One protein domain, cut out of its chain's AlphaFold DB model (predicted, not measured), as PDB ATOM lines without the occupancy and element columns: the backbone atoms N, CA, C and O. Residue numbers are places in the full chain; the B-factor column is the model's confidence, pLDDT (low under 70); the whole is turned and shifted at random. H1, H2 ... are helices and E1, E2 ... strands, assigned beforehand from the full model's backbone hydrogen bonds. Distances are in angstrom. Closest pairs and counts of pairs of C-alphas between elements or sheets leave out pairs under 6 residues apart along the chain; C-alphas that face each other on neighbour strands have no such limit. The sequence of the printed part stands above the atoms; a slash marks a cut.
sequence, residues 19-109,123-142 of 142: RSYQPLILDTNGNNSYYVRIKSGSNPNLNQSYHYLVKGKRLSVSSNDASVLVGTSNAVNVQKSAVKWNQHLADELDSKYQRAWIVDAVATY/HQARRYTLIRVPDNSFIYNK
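Overview. This is residues 19 to 109 and 123 to 142 of the 142 residues of an uncharacterized protein of Apilactobacillus bombintestini (UniProt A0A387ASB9). Two four-stranded sheets stand face to face as a sandwich, their strands crossed at 67 degrees. H1 packs over part of the other face of the sheet E1 E6 E7 E5, over E6, with its residues 90 to 96. The 111 printed residues hold one named helix and eight strands, in the order E1 E2 E3 E4 E5 H1 E6 E7 E8; the class is mostly strand. Both sheets, E1 E6 E7 E5 and E4 E3 E2 E8, are mixed. The whole is compact, with a radius of gyration of the C-alphas of 13.7 A and spans of 42 by 34 by 26 A.

Along the chain. E1, residues 19 to 23, begins at C-alpha 19 (-31.273, -0.458, 39.283). E2 is residues 36 to 40, E3 48 to 54 (19.3 A), E4 57 to 62 (16.8 A) and E5 66 to 70. H1 is residues 87 to 96, 14.0 A. E6, 101 to 109, measures 26.4 A, and E7, 124 to 133, 26.9 A. E8, 139 to 141, ends at C-alpha 141 (-36.982, -12.264, 15.175).

Arrangement. E1 and E6 are antiparallel, N 20 to O 104 2.9 A. E6 and E7 are antiparallel, N 103 to O 130 2.8 A. E7 and E5 are parallel, N 69 to O 131 2.8 A. H1 is on this sheet over E6, at a height of 10.3 A; their closest C-alphas, Leu 93 and Trp 101, are 7.3 A apart. In H1 every O i to N i+4 pair is within hydrogen-bond range. E2, E3 and E4 form a meander, each strand the antiparallel neighbour of the one before: N 39 to O 49 2.9 A, N 52 to O 59 3.0 A. E2 and E8 are parallel, N 38 to O 140 2.8 A.

Size, cuts and confidence. The C-alphas farthest apart, Asn 31 and Tyr 109, are 44.6 A apart. Residues 110 to 122 are not printed; C-alphas 109 and 123 are 6.4 A apart. The links E1 to E2 and E5 to H1 are long. pLDDT is under 70 at residues 41 to 47, 72 to 85, 108 to 109 and 123 to 125.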
ATOM      1  N   ARG A  19     -30.313   0.321  40.073       81.50
ATOM      2  CA  ARG A  19     -31.273  -0.458  39.283       81.50
ATOM      3  C   ARG A  19     -32.461   0.419  38.915       81.50
ATOM      4  O   ARG A  19     -33.036   1.062  39.788       81.50
ATOM      5  N   SER A  20     -32.822   0.440  37.639       85.75
ATOM      6  CA  SER A  20     -33.997   1.161  37.144       85.75
ATOM      7  C   SER A  20     -34.968   0.188  36.499       85.75
ATOM      8  O   SER A  20     -34.609  -0.488  35.541       85.75
ATOM      9  N   TYR A  21     -36.192   0.149  37.019       87.56
ATOM     10  CA  TYR A  21     -37.253  -0.760  36.597       87.56
ATOM     11  C   TYR A  21     -38.256  -0.014  35.723       87.56
ATOM     12  O   TYR A  21     -38.720   1.067  36.101       87.56
ATOM     13  N   GLN A  22     -38.590  -0.563  34.557       91.69
ATOM     14  CA  GLN A  22     -39.563   0.048  33.651       91.69
ATOM     15  C   GLN A  22     -40.475  -1.018  33.028       91.69
ATOM     16  O   GLN A  22     -39.989  -2.099  32.697       91.69
ATOM     17  N   PRO A  23     -41.779  -0.740  32.847       93.50
ATOM     18  CA  PRO A  23     -42.653  -1.625  32.087       93.50
ATOM     19  C   PRO A  23     -42.298  -1.569  30.600       93.50
ATOM     20  O   PRO A  23     -42.040  -0.487  30.058       93.50
ATOM     21  N   LEU A  24     -42.315  -2.727  29.945       91.88
ATOM     22  CA  LEU A  24     -42.238  -2.804  28.492       91.88
ATOM     23  C   LEU A  24     -43.585  -2.409  27.897       91.88
ATOM     24  O   LEU A  24     -44.645  -2.738  28.427       91.88
ATOM     25  N   ILE A  25     -43.532  -1.700  26.780       92.62
ATOM     26  CA  ILE A  25     -44.709  -1.355  25.996       92.62
ATOM     27  C   ILE A  25     -44.708  -2.246  24.764       92.62
ATOM     28  O   ILE A  25     -43.670  -2.480  24.146       92.62
ATOM     29  N   LEU A  26     -45.884  -2.749  24.431       91.19
ATOM     30  CA  LEU A  26     -46.098  -3.576  23.261       91.19
ATOM     31  C   LEU A  26     -45.940  -2.708  22.002       91.19
ATOM     32  O   LEU A  26     -46.614  -1.689  21.848       91.19
ATOM     33  N   ASP A  27     -45.006  -3.085  21.136       89.94
ATOM     34  CA  ASP A  27     -44.795  -2.469  19.826       89.94
ATOM     35  C   ASP A  27     -45.477  -3.326  18.755       89.94
ATOM     36  O   ASP A  27     -45.672  -4.536  18.914       89.94
ATOM     37  N   THR A  28     -45.854  -2.696  17.648       85.44
ATOM     38  CA  THR A  28     -46.518  -3.376  16.534       85.44
ATOM     39  C   THR A  28     -45.803  -3.049  15.230       85.44
ATOM     40  O   THR A  28     -45.304  -1.944  15.028       85.44
ATOM     41  N   ASN A  29     -45.719  -4.026  14.329       78.50
ATOM     42  CA  ASN A  29     -45.177  -3.833  12.975       78.50
ATOM     43  C   ASN A  29     -46.258  -4.067  11.905       78.50
ATOM     44  O   ASN A  29     -45.979  -4.633  10.854       78.50
ATOM     45  N   GLY A  30     -47.516  -3.735  12.214       74.38
ATOM     46  CA  GLY A  30     -48.678  -3.964  11.344       74.38
ATOM     47  C   GLY A  30     -49.227  -5.395  11.366       74.38
ATOM     48  O   GLY A  30     -50.438  -5.563  11.405       74.38
ATOM     49  N   ASN A  31     -48.363  -6.415  11.427       76.44
ATOM     50  CA  ASN A  31     -48.790  -7.826  11.417       76.44
ATOM     51  C   ASN A  31     -48.668  -8.512  12.781       76.44
ATOM     52  O   ASN A  31     -49.499  -9.341  13.139       76.44
ATOM     53  N   ASN A  32     -47.630  -8.165  13.547       82.88
ATOM     54  CA  ASN A  32     -47.312  -8.824  14.810       82.88
ATOM     55  C   ASN A  32     -47.185  -7.789  15.926       82.88
ATOM     56  O   ASN A  32     -46.689  -6.678  15.708       82.88
ATOM     57  N   SER A  33     -47.587  -8.214  17.120       88.25
ATOM     58  CA  SER A  33     -47.441  -7.504  18.387       88.25
ATOM     59  C   SER A  33     -46.300  -8.126  19.186       88.25
ATOM     60  O   SER A  33     -46.303  -9.335  19.401       88.25
ATOM     61  N   TYR A  34     -45.317  -7.333  19.605       90.44
ATOM     62  CA  TYR A  34     -44.129  -7.833  20.299       90.44
ATOM     63  C   TYR A  34     -43.626  -6.839  21.346       90.44
ATOM     64  O   TYR A  34     -43.768  -5.629  21.199       90.44
ATOM     65  N   TYR A  35     -42.992  -7.348  22.400       91.38
ATOM     66  CA  TYR A  35     -42.288  -6.512  23.378       91.38
ATOM     67  C   TYR A  35     -40.829  -6.290  22.986       91.38
ATOM     68  O   TYR A  35     -40.262  -5.225  23.236       91.38
ATOM     69  N   VAL A  36     -40.217  -7.303  22.367       90.12
ATOM     70  CA  VAL A  36     -38.804  -7.292  21.995       90.12
ATOM     71  C   VAL A  36     -38.655  -7.732  20.552       90.12
ATOM     72  O   VAL A  36     -39.211  -8.744  20.134       90.12
ATOM     73  N   ARG A  37     -37.858  -6.985  19.794       89.19
ATOM     74  CA  ARG A  37     -37.415  -7.358  18.456       89.19
ATOM     75  C   ARG A  37     -35.934  -7.683  18.477       89.19
ATOM     76  O   ARG A  37     -35.120  -6.830  18.826       89.19
ATOM     77  N   ILE A  38     -35.586  -8.887  18.054       87.38
ATOM     78  CA  ILE A  38     -34.203  -9.324  17.905       87.38
ATOM     79  C   ILE A  38     -33.790  -9.088  16.459       87.38
ATOM     80  O   ILE A  38     -34.422  -9.576  15.524       87.38
ATOM     81  N   LYS A  39     -32.727  -8.308  16.278       84.38
ATOM     82  CA  LYS A  39     -32.060  -8.135  14.993       84.38
ATOM     83  C   LYS A  39     -30.714  -8.842  15.067       84.38
ATOM     84  O   LYS A  39     -29.820  -8.381  15.779       84.38
ATOM     85  N   SER A  40     -30.579  -9.939  14.335       78.56
ATOM     86  CA  SER A  40     -29.312 -10.654  14.201       78.56
ATOM     87  C   SER A  40     -28.542 -10.106  13.002       78.56
ATOM     88  O   SER A  40     -29.089  -9.964  11.911       78.56
ATOM     89  N   GLY A  41     -27.274  -9.747  13.203       65.56
ATOM     90  CA  GLY A  41     -26.356  -9.498  12.093       65.56
ATOM     91  C   GLY A  41     -25.973 -10.794  11.368       65.56
ATOM     92  O   GLY A  41     -26.425 -11.878  11.727       65.56
ATOM     93  N   SER A  42     -25.065 -10.686  10.393       58.38
ATOM     94  CA  SER A  42     -24.585 -11.818   9.576       58.38
ATOM     95  C   SER A  42     -24.066 -13.017  10.396       58.38
ATOM     96  O   SER A  42     -24.070 -14.144   9.918       58.38
ATOM     97  N   ASN A  43     -23.648 -12.788  11.651       57.19
ATOM     98  CA  ASN A  43     -23.274 -13.843  12.589       57.19
ATOM     99  C   ASN A  43     -24.227 -13.858  13.809       57.19
ATOM    100  O   ASN A  43     -24.091 -13.011  14.704       57.19
ATOM    101  N   PRO A  44     -25.192 -14.796  13.865       57.16
ATOM    102  CA  PRO A  44     -26.288 -14.779  14.833       57.16
ATOM    103  C   PRO A  44     -25.850 -14.989  16.286       57.16
ATOM    104  O   PRO A  44     -26.608 -14.639  17.183       57.16
ATOM    105  N   ASN A  45     -24.639 -15.492  16.545       57.06
ATOM    106  CA  ASN A  45     -24.153 -15.745  17.908       57.06
ATOM    107  C   ASN A  45     -23.418 -14.554  18.548       57.06
ATOM    108  O   ASN A  45     -23.220 -14.548  19.760       57.06
ATOM    109  N   LEU A  46     -22.991 -13.561  17.757       56.38
ATOM    110  CA  LEU A  46     -22.072 -12.512  18.230       56.38
ATOM    111  C   LEU A  46     -22.616 -11.090  18.103       56.38
ATOM    112  O   LEU A  46     -22.163 -10.210  18.827       56.38
ATOM    113  N   ASN A  47     -23.570 -10.846  17.202       67.69
ATOM    114  CA  ASN A  47     -24.005  -9.485  16.893       67.69
ATOM    115  C   ASN A  47     -25.533  -9.372  16.854       67.69
ATOM    116  O   ASN A  47     -26.124  -8.982  15.845       67.69
ATOM    117  N   GLN A  48     -26.178  -9.771  17.952       82.19
ATOM    118  CA  GLN A  48     -27.613  -9.562  18.145       82.19
ATOM    119  C   GLN A  48     -27.865  -8.224  18.844       82.19
ATOM    120  O   GLN A  48     -27.200  -7.898  19.834       82.19
ATOM    121  N   SER A  49     -28.850  -7.480  18.348       86.88
ATOM    122  CA  SER A  49     -29.388  -6.275  18.981       86.88
ATOM    123  C   SER A  49     -30.840  -6.502  19.387       86.88
ATOM    124  O   SER A  49     -31.653  -6.950  18.577       86.88
ATOM    125  N   TYR A  50     -31.169  -6.175  20.631       88.94
ATOM    126  CA  TYR A  50     -32.525  -6.228  21.163       88.94
ATOM    127  C   TYR A  50     -33.130  -4.834  21.132       88.94
ATOM    128  O   TYR A  50     -32.625  -3.919  21.779       88.94
ATOM    129  N   HIS A  51     -34.208  -4.678  20.377       91.06
ATOM    130  CA  HIS A  51     -34.995  -3.458  20.291       91.06
ATOM    131  C   HIS A  51     -36.264  -3.616  21.120       91.06
ATOM    132  O   HIS A  51     -36.919  -4.653  21.045       91.06
ATOM    133  N   TYR A  52     -36.618  -2.600  21.894       91.69
ATOM    134  CA  TYR A  52     -37.787  -2.632  22.770       91.69
ATOM    135  C   TYR A  52     -38.352  -1.225  22.968       91.69
ATOM    136  O   TYR A  52     -37.673  -0.225  22.713       91.69
ATOM    137  N   LEU A  53     -39.602  -1.142  23.419       92.81
ATOM    138  CA  LEU A  53     -40.303   0.116  23.644       92.81
ATOM    139  C   LEU A  53     -40.538   0.323  25.143       92.81
ATOM    140  O   LEU A  53     -41.111  -0.526  25.820       92.81
ATOM    141  N   VAL A  54     -40.112   1.472  25.662       92.06
ATOM    142  CA  VAL A  54     -40.358   1.889  27.050       92.06
ATOM    143  C   VAL A  54     -40.730   3.359  27.080       92.06
ATOM    144  O   VAL A  54     -40.101   4.176  26.409       92.06
ATOM    145  N   LYS A  55     -41.759   3.724  27.853       88.88
ATOM    146  CA  LYS A  55     -42.220   5.122  27.995       88.88
ATOM    147  C   LYS A  55     -42.393   5.856  26.645       88.88
ATOM    148  O   LYS A  55     -42.025   7.019  26.514       88.88
ATOM    149  N   GLY A  56     -42.879   5.152  25.619       85.88
ATOM    150  CA  GLY A  56     -43.073   5.680  24.263       85.88
ATOM    151  C   GLY A  56     -41.794   5.871  23.435       85.88
ATOM    152  O   GLY A  56     -41.861   6.402  22.332       85.88
ATOM    153  N   LYS A  57     -40.626   5.441  23.929       89.00
ATOM    154  CA  LYS A  57     -39.335   5.547  23.235       89.00
ATOM    155  C   LYS A  57     -38.812   4.172  22.843       89.00
ATOM    156  O   LYS A  57     -38.745   3.267  23.674       89.00
ATOM    157  N   ARG A  58     -38.416   4.031  21.575       90.62
ATOM    158  CA  ARG A  58     -37.738   2.832  21.072       90.62
ATOM    159  C   ARG A  58     -36.273   2.897  21.465       90.62
ATOM    160  O   ARG A  58     -35.579   3.843  21.101       90.62
ATOM    161  N   LEU A  59     -35.821   1.897  22.201       91.25
ATOM    162  CA  LEU A  59     -34.438   1.743  22.624       91.25
ATOM    163  C   LEU A  59     -33.862   0.457  22.035       91.25
ATOM    164  O   LEU A  59     -34.592  -0.432  21.594       91.25
ATOM    165  N   SER A  60     -32.536   0.376  22.010       90.00
ATOM    166  CA  SER A  60     -31.814  -0.802  21.550       90.00
ATOM    167  C   SER A  60     -30.625  -1.095  22.447       90.00
ATOM    168  O   SER A  60     -29.907  -0.174  22.832       90.00
ATOM    169  N   VAL A  61     -30.390  -2.372  22.727       87.31
ATOM    170  CA  VAL A  61     -29.233  -2.840  23.492       87.31
ATOM    171  C   VAL A  61     -28.569  -4.020  22.793       87.31
ATOM    172  O   VAL A  61     -29.232  -4.827  22.143       87.31
ATOM    173  N   SER A  62     -27.248  -4.119  22.913       84.25
ATOM    174  CA  SER A  62     -26.493  -5.264  22.408       84.25
ATOM    175  C   SER A  62     -26.692  -6.485  23.305       84.25
ATOM    176  O   SER A  62     -26.709  -6.372  24.529       84.25
ATOM    177  N   SER A  63     -26.752  -7.671  22.704       79.38
ATOM    178  CA  SER A  63     -26.719  -8.971  23.400       79.38
ATOM    179  C   SER A  63     -25.457  -9.219  24.238       79.38
ATOM    180  O   SER A  63     -25.397 -10.169  25.026       79.38
ATOM    181  N   ASN A  64     -24.428  -8.378  24.097       79.25
ATOM    182  CA  ASN A  64     -23.266  -8.431  24.975       79.25
ATOM    183  C   ASN A  64     -23.562  -7.870  26.377       79.25
ATOM    184  O   ASN A  64     -23.090  -8.417  27.373       79.25
ATOM    185  N   ASP A  65     -24.412  -6.843  26.443       79.44
ATOM    186  CA  ASP A  65     -24.746  -6.102  27.664       79.44
ATOM    187  C   ASP A  65     -26.189  -6.348  28.118       79.44
ATOM    188  O   ASP A  65     -26.707  -5.638  28.982       79.44
ATOM    189  N   ALA A  66     -26.860  -7.340  27.529       81.31
ATOM    190  CA  ALA A  66     -28.243  -7.648  27.841       81.31
ATOM    191  C   ALA A  66     -28.579  -9.133  27.778       81.31
ATOM    192  O   ALA A  66     -27.890  -9.936  27.147       81.31
ATOM    193  N   SER A  67     -29.669  -9.501  28.442       82.56
ATOM    194  CA  SER A  67     -30.282 -10.823  28.332       82.56
ATOM    195  C   SER A  67     -31.790 -10.708  28.345       82.56
ATOM    196  O   SER A  67     -32.354  -9.856  29.032       82.56
ATOM    197  N   VAL A  68     -32.421 -11.595  27.583       83.81
ATOM    198  CA  VAL A  68     -33.871 -11.724  27.504       83.81
ATOM    199  C   VAL A  68     -34.271 -12.986  28.260       83.81
ATOM    200  O   VAL A  68     -33.755 -14.066  27.982       83.81
ATOM    201  N   LEU A  69     -35.169 -12.843  29.228       83.38
ATOM    202  CA  LEU A  69     -35.771 -13.944  29.965       83.38
ATOM    203  C   LEU A  69     -37.211 -14.118  29.523       83.38
ATOM    204  O   LEU A  69     -37.961 -13.147  29.460       83.38
ATOM    205  N   VAL A  70     -37.589 -15.367  29.280       82.56
ATOM    206  CA  VAL A  70     -38.896 -15.718  28.734       82.56
ATOM    207  C   VAL A  70     -39.636 -16.635  29.695       82.56
ATOM    208  O   VAL A  70     -39.053 -17.583  30.231       82.56
ATOM    209  N   GLY A  71     -40.927 -16.370  29.882       73.44
ATOM    210  CA  GLY A  71     -41.821 -17.260  30.613       73.44
ATOM    211  C   GLY A  71     -41.522 -17.341  32.106       73.44
ATOM    212  O   GLY A  71     -41.055 -16.394  32.735       73.44
ATOM    213  N   THR A  72     -41.816 -18.503  32.685       64.06
ATOM    214  CA  THR A  72     -41.670 -18.809  34.117       64.06
ATOM    215  C   THR A  72     -40.270 -19.265  34.506       64.06
ATOM    216  O   THR A  72     -40.042 -19.616  35.662       64.06
ATOM    217  N   SER A  73     -39.311 -19.266  33.576       55.47
ATOM    218  CA  SER A  73     -37.922 -19.578  33.900       55.47
ATOM    219  C   SER A  73     -37.382 -18.518  34.861       55.47
ATOM    220  O   SER A  73     -36.996 -17.418  34.463       55.47
ATOM    221  N   ASN A  74     -37.391 -18.860  36.150       47.88
ATOM    222  CA  ASN A  74     -36.915 -18.052  37.278       47.88
ATOM    223  C   ASN A  74     -35.389 -18.021  37.379       47.88
ATOM    224  O   ASN A  74     -34.828 -17.370  38.262       47.88
ATOM    225  N   ALA A  75     -34.698 -18.707  36.468       44.97
ATOM    226  CA  ALA A  75     -33.275 -18.545  36.286       44.97
ATOM    227  C   ALA A  75     -33.012 -17.167  35.663       44.97
ATOM    228  O   ALA A  75     -32.594 -17.046  34.515       44.97
ATOM    229  N   VAL A  76     -33.117 -16.121  36.487       50.06
ATOM    230  CA  VAL A  76     -32.391 -14.856  36.316       50.06
ATOM    231  C   VAL A  76     -30.884 -15.091  36.521       50.06
ATOM    232  O   VAL A  76     -30.149 -14.257  37.038       50.06
ATOM    233  N   ASN A  77     -30.397 -16.270  36.131       43.78
ATOM    234  CA  ASN A  77     -28.996 -16.610  36.061       43.78
ATOM    235  C   ASN A  77     -28.532 -16.179  34.683       43.78
ATOM    236  O   ASN A  77     -28.236 -16.958  33.780       43.78
ATOM    237  N   VAL A  78     -28.552 -14.867  34.525       50.59
ATOM    238  CA  VAL A  78     -27.869 -14.207  33.450       50.59
ATOM    239  C   VAL A  78     -26.388 -14.508  33.659       50.59
ATOM    240  O   VAL A  78     -25.705 -13.813  34.407       50.59
ATOM    241  N   GLN A  79     -25.894 -15.566  33.020       42.56
ATOM    242  CA  GLN A  79     -24.512 -16.047  33.161       42.56
ATOM    243  C   GLN A  79     -23.472 -14.952  32.844       42.56
ATOM    244  O   GLN A  79     -22.307 -15.074  33.209       42.56
ATOM    245  N   LYS A  80     -23.894 -13.856  32.194       48.59
ATOM    246  CA  LYS A  80     -23.075 -12.682  31.864       48.59
ATOM    247  C   LYS A  80     -23.116 -11.533  32.885       48.59
ATOM    248  O   LYS A  80     -22.273 -10.635  32.793       48.59
ATOM    249  N   SER A  81     -24.066 -11.502  33.826       51.75
ATOM    250  CA  SER A  81     -24.208 -10.372  34.752       51.75
ATOM    251  C   SER A  81     -23.517 -10.657  36.083       51.75
ATOM    252  O   SER A  81     -23.900 -11.575  36.799       51.75
ATOM    253  N   ALA A  82     -22.574  -9.798  36.475       49.78
ATOM    254  CA  ALA A  82     -22.025  -9.739  37.839       49.78
ATOM    255  C   ALA A  82     -23.064  -9.285  38.896       49.78
ATOM    256  O   ALA A  82     -22.728  -9.038  40.052       49.78
ATOM    257  N   VAL A  83     -24.331  -9.125  38.504       55.66
ATOM    258  CA  VAL A  83     -25.397  -8.563  39.327       55.66
ATOM    259  C   VAL A  83     -26.244  -9.709  39.859       55.66
ATOM    260  O   VAL A  83     -26.953 -10.366  39.105       55.66
ATOM    261  N   LYS A  84     -26.197  -9.939  41.174       62.28
ATOM    262  CA  LYS A  84     -27.167 -10.815  41.841       62.28
ATOM    263  C   LYS A  84     -28.546 -10.150  41.789       62.28
ATOM    264  O   LYS A  84     -28.693  -8.983  42.176       62.28
ATOM    265  N   TRP A  85     -29.538 -10.883  41.298       68.81
ATOM    266  CA  TRP A  85     -30.928 -10.439  41.211       68.81
ATOM    267  C   TRP A  85     -31.707 -10.934  42.431       68.81
ATOM    268  O   TRP A  85     -31.544 -12.079  42.846       68.81
ATOM    269  N   ASN A  86     -32.527 -10.069  43.026       74.50
ATOM    270  CA  ASN A  86     -33.401 -10.453  44.133       74.50
ATOM    271  C   ASN A  86     -34.670 -11.095  43.553       74.50
ATOM    272  O   ASN A  86     -35.414 -10.420  42.842       74.50
ATOM    273  N   GLN A  87     -34.891 -12.376  43.852       74.50
ATOM    274  CA  GLN A  87     -36.040 -13.140  43.358       74.50
ATOM    275  C   GLN A  87     -37.370 -12.550  43.826       74.50
ATOM    276  O   GLN A  87     -38.253 -12.368  43.003       74.50
ATOM    277  N   HIS A  88     -37.474 -12.126  45.087       80.31
ATOM    278  CA  HIS A  88     -38.706 -11.531  45.615       80.31
ATOM    279  C   HIS A  88     -39.117 -10.277  44.836       80.31
ATOM    280  O   HIS A  88     -40.269 -10.117  44.449       80.31
ATOM    281  N   LEU A  89     -38.148  -9.405  44.533       80.75
ATOM    282  CA  LEU A  89     -38.405  -8.223  43.707       80.75
ATOM    283  C   LEU A  89     -38.765  -8.604  42.268       80.75
ATOM    284  O   LEU A  89     -39.591  -7.937  41.656       80.75
ATOM    285  N   ALA A  90     -38.151  -9.650  41.711       79.12
ATOM    286  CA  ALA A  90     -38.505 -10.133  40.381       79.12
ATOM    287  C   ALA A  90     -39.949 -10.661  40.340       79.12
ATOM    288  O   ALA A  90     -40.668 -10.339  39.400       79.12
ATOM    289  N   ASP A  91     -40.388 -11.381  41.373       83.50
ATOM    290  CA  ASP A  91     -41.753 -11.902  41.491       83.50
ATOM    291  C   ASP A  91     -42.782 -10.772  41.665       83.50
ATOM    292  O   ASP A  91     -43.835 -10.774  41.018       83.50
ATOM    293  N   GLU A  92     -42.460  -9.750  42.465       87.12
ATOM    294  CA  GLU A  92     -43.276  -8.535  42.582       87.12
ATOM    295  C   GLU A  92     -43.438  -7.825  41.231       87.12
ATOM    296  O   GLU A  92     -44.538  -7.406  40.868       87.12
ATOM    297  N   LEU A  93     -42.354  -7.693  40.460       86.31
ATOM    298  CA  LEU A  93     -42.378  -7.070  39.134       86.31
ATOM    299  C   LEU A  93     -43.114  -7.928  38.106       86.31
ATOM    300  O   LEU A  93     -43.846  -7.391  37.275       86.31
ATOM    301  N   ASP A  94     -42.946  -9.247  38.173       87.69
ATOM    302  CA  ASP A  94     -43.671 -10.210  37.351       87.69
ATOM    303  C   ASP A  94     -45.179 -10.091  37.580       87.69
ATOM    304  O   ASP A  94     -45.934 -10.075  36.607       87.69
ATOM    305  N   SER A  95     -45.612  -9.930  38.834       88.75
ATOM    306  CA  SER A  95     -47.013  -9.678  39.182       88.75
ATOM    307  C   SER A  95     -47.478  -8.295  38.711       88.75
ATOM    308  O   SER A  95     -48.481  -8.175  38.007       88.75
ATOM    309  N   LYS A  96     -46.713  -7.243  39.025       92.25
ATOM    310  CA  LYS A  96     -47.077  -5.844  38.749       92.25
ATOM    311  C   LYS A  96     -47.147  -5.509  37.261       92.25
ATOM    312  O   LYS A  96     -47.993  -4.719  36.849       92.25
ATOM    313  N   TYR A  97     -46.238  -6.065  36.467       91.06
ATOM    314  CA  TYR A  97     -46.085  -5.753  35.045       91.06
ATOM    315  C   TYR A  97     -46.355  -6.959  34.146       91.06
ATOM    316  O   TYR A  97     -45.930  -6.962  32.995       91.06
ATOM    317  N   GLN A  98     -47.029  -7.994  34.661       89.50
ATOM    318  CA  GLN A  98     -47.398  -9.194  33.900       89.50
ATOM    319  C   GLN A  98     -46.209  -9.835  33.165       89.50
ATOM    320  O   GLN A  98     -46.345 -10.297  32.036       89.50
ATOM    321  N   ARG A  99     -45.026  -9.851  33.794       88.06
ATOM    322  CA  ARG A  99     -43.761 -10.340  33.202       88.06
ATOM    323  C   ARG A  99     -43.303  -9.586  31.940       88.06
ATOM    324  O   ARG A  99     -42.532 -10.127  31.155       88.06
ATOM    325  N   ALA A 100     -43.755  -8.349  31.741       92.25
ATOM    326  CA  ALA A 100     -43.343  -7.464  30.654       92.25
ATOM    327  C   ALA A 100     -42.623  -6.230  31.221       92.25
ATOM    328  O   ALA A 100     -43.174  -5.133  31.329       92.25
ATOM    329  N   TRP A 101     -41.369  -6.410  31.625       91.25
ATOM    330  CA  TRP A 101     -40.581  -5.356  32.260       91.25
ATOM    331  C   TRP A 101     -39.102  -5.455  31.905       91.25
ATOM    332  O   TRP A 101     -38.604  -6.484  31.459       91.25
ATOM    333  N   ILE A 102     -38.386  -4.358  32.105       90.38
ATOM    334  CA  ILE A 102     -36.948  -4.258  31.886       90.38
ATOM    335  C   ILE A 102     -36.262  -3.694  33.122       90.38
ATOM    336  O   ILE A 102     -36.833  -2.866  33.842       90.38
ATOM    337  N   VAL A 103     -35.026  -4.135  33.354       87.25
ATOM    338  CA  VAL A 103     -34.159  -3.590  34.395       87.25
ATOM    339  C   VAL A 103     -32.807  -3.223  33.840       87.25
ATOM    340  O   VAL A 103     -32.045  -4.078  33.394       87.25
ATOM    341  N   ASP A 104     -32.488  -1.943  33.961       85.69
ATOM    342  CA  ASP A 104     -31.150  -1.424  33.741       85.69
ATOM    343  C   ASP A 104     -30.383  -1.442  35.064       85.69
ATOM    344  O   ASP A 104     -30.721  -0.710  35.998       85.69
ATOM    345  N   ALA A 105     -29.345  -2.270  35.147       80.12
ATOM    346  CA  ALA A 105     -28.371  -2.255  36.226       80.12
ATOM    347  C   ALA A 105     -27.123  -1.492  35.768       80.12
ATOM    348  O   ALA A 105     -26.439  -1.899  34.829       80.12
ATOM    349  N   VAL A 106     -26.814  -0.385  36.439       79.69
ATOM    350  CA  VAL A 106     -25.626   0.429  36.169       79.69
ATOM    351  C   VAL A 106     -24.712   0.364  37.379       79.69
ATOM    352  O   VAL A 106     -25.107   0.715  38.487       79.69
ATOM    353  N   ALA A 107     -23.489  -0.098  37.152       73.12
ATOM    354  CA  ALA A 107     -22.458  -0.233  38.162       73.12
ATOM    355  C   ALA A 107     -21.487   0.957  38.029       73.12
ATOM    356  O   ALA A 107     -20.843   1.118  36.989       73.12
ATOM    357  N   THR A 108     -21.405   1.817  39.047       69.94
ATOM    358  CA  THR A 108     -20.554   3.023  39.079       69.94
ATOM    359  C   THR A 108     -19.527   2.941  40.206       69.94
ATOM    360  O   THR A 108     -19.867   2.586  41.331       69.94
ATOM    361  N   TYR A 109     -18.252   3.236  39.945       67.62
ATOM    362  CA  TYR A 109     -17.217   3.150  40.987       67.62
ATOM    363  C   TYR A 109     -17.472   4.156  42.123       67.62
ATOM    364  O   TYR A 109     -17.677   5.347  41.876       67.62
ATOM    365  N   HIS A 123     -16.670   7.121  36.785       59.78
ATOM    366  CA  HIS A 123     -16.871   6.475  35.488       59.78
ATOM    367  C   HIS A 123     -17.799   5.258  35.613       59.78
ATOM    368  O   HIS A 123     -17.735   4.487  36.579       59.78
ATOM    369  N   GLN A 124     -18.677   5.085  34.622       60.28
ATOM    370  CA  GLN A 124     -19.537   3.912  34.510       60.28
ATOM    371  C   GLN A 124     -18.660   2.673  34.303       60.28
ATOM    372  O   GLN A 124     -18.039   2.520  33.256       60.28
ATOM    373  N   ALA A 125     -18.628   1.783  35.294       62.94
ATOM    374  CA  ALA A 125     -17.852   0.550  35.226       62.94
ATOM    375  C   ALA A 125     -18.497  -0.435  34.248       62.94
ATOM    376  O   ALA A 125     -17.823  -1.073  33.444       62.94
ATOM    377  N   ARG A 126     -19.827  -0.573  34.335       71.38
ATOM    378  CA  ARG A 126     -20.591  -1.498  33.500       71.38
ATOM    379  C   ARG A 126     -22.071  -1.140  33.493       71.38
ATOM    380  O   ARG A 126     -22.602  -0.680  34.503       71.38
ATOM    381  N   ARG A 127     -22.747  -1.407  32.379       77.25
ATOM    382  CA  ARG A 127     -24.210  -1.431  32.300       77.25
ATOM    383  C   ARG A 127     -24.643  -2.826  31.890       77.25
ATOM    384  O   ARG A 127     -23.998  -3.452  31.060       77.25
ATOM    385  N   TYR A 128     -25.721  -3.296  32.492       83.12
ATOM    386  CA  TYR A 128     -26.326  -4.566  32.159       83.12
ATOM    387  C   TYR A 128     -27.842  -4.426  32.115       83.12
ATOM    388  O   TYR A 128     -28.431  -3.874  33.041       83.12
ATOM    389  N   THR A 129     -28.469  -4.930  31.058       85.69
ATOM    390  CA  THR A 129     -29.912  -4.794  30.836       85.69
ATOM    391  C   THR A 129     -30.590  -6.156  30.867       85.69
ATOM    392  O   THR A 129     -30.278  -7.041  30.074       85.69
ATOM    393  N   LEU A 130     -31.544  -6.332  31.767       85.81
ATOM    394  CA  LEU A 130     -32.363  -7.532  31.837       85.81
ATOM    395  C   LEU A 130     -33.743  -7.246  31.267       85.81
ATOM    396  O   LEU A 130     -34.436  -6.371  31.771       85.81
ATOM    397  N   ILE A 131     -34.149  -7.996  30.253       87.94
ATOM    398  CA  ILE A 131     -35.448  -7.844  29.605       87.94
ATOM    399  C   ILE A 131     -36.293  -9.071  29.947       87.94
ATOM    400  O   ILE A 131     -35.923 -10.187  29.592       87.94
ATOM    401  N   ARG A 132     -37.412  -8.885  30.645       88.56
ATOM    402  CA  ARG A 132     -38.375  -9.941  30.974       88.56
ATOM    403  C   ARG A 132     -39.538  -9.875  29.996       88.56
ATOM    404  O   ARG A 132     -40.135  -8.813  29.814       88.56
ATOM    405  N   VAL A 133     -39.831 -11.005  29.362       89.19
ATOM    406  CA  VAL A 133     -40.914 -11.153  28.392       89.19
ATOM    407  C   VAL A 133     -41.846 -12.283  28.848       89.19
ATOM    408  O   VAL A 133     -41.350 -13.333  29.273       89.19
ATOM    409  N   PRO A 134     -43.181 -12.123  28.742       88.44
ATOM    410  CA  PRO A 134     -44.120 -13.110  29.270       88.44
ATOM    411  C   PRO A 134     -44.041 -14.459  28.560       88.44
ATOM    412  O   PRO A 134     -44.172 -15.494  29.203       88.44
ATOM    413  N   ASP A 135     -43.825 -14.440  27.246       86.69
ATOM    414  CA  ASP A 135     -43.798 -15.627  26.399       86.69
ATOM    415  C   ASP A 135     -42.979 -15.371  25.123       86.69
ATOM    416  O   ASP A 135     -42.803 -14.224  24.701       86.69
ATOM    417  N   ASN A 136     -42.479 -16.439  24.500       84.50
ATOM    418  CA  ASN A 136     -41.656 -16.353  23.294       84.50
ATOM    419  C   ASN A 136     -42.433 -15.794  22.089       84.50
ATOM    420  O   ASN A 136     -41.836 -15.206  21.193       84.50
ATOM    421  N   SER A 137     -43.763 -15.919  22.082       86.25
ATOM    422  CA  SER A 137     -44.647 -15.322  21.070       86.25
ATOM    423  C   SER A 137     -44.555 -13.792  20.991       86.25
ATOM    424  O   SER A 137     -44.808 -13.221  19.931       86.25
ATOM    425  N   PHE A 138     -44.124 -13.123  22.067       88.12
ATOM    426  CA  PHE A 138     -43.904 -11.673  22.095       88.12
ATOM    427  C   PHE A 138     -42.479 -11.255  21.700       88.12
ATOM    428  O   PHE A 138     -42.112 -10.083  21.861       88.12
ATOM    429  N   ILE A 139     -41.669 -12.193  21.204       87.06
ATOM    430  CA  ILE A 139     -40.340 -11.933  20.657       87.06
ATOM    431  C   ILE A 139     -40.410 -12.025  19.137       87.06
ATOM    432  O   ILE A 139     -40.723 -13.065  18.562       87.06
ATOM    433  N   TYR A 140     -40.077 -10.922  18.474       87.81
ATOM    434  CA  TYR A 140     -40.025 -10.861  17.022       87.81
ATOM    435  C   TYR A 140     -38.584 -10.978  16.524       87.81
ATOM    436  O   TYR A 140     -37.768 -10.079  16.733       87.81
ATOM    437  N   ASN A 141     -38.275 -12.070  15.829       84.88
ATOM    438  CA  ASN A 141     -36.982 -12.264  15.175       84.88
ATOM    439  C   ASN A 141     -37.041 -11.709  13.748       84.88
ATOM    440  O   ASN A 141     -37.948 -12.050  12.986       84.88
ATOM    441  N   LYS A 142     -36.094 -10.830  13.412       75.75
ATOM    442  CA  LYS A 142     -35.925 -10.255  12.071       75.75
ATOM    443  C   LYS A 142     -34.586 -10.657  11.447       75.75
ATOM    444  O   LYS A 142     -33.909 -11.532  12.024       75.75
TER     445      LYS A 142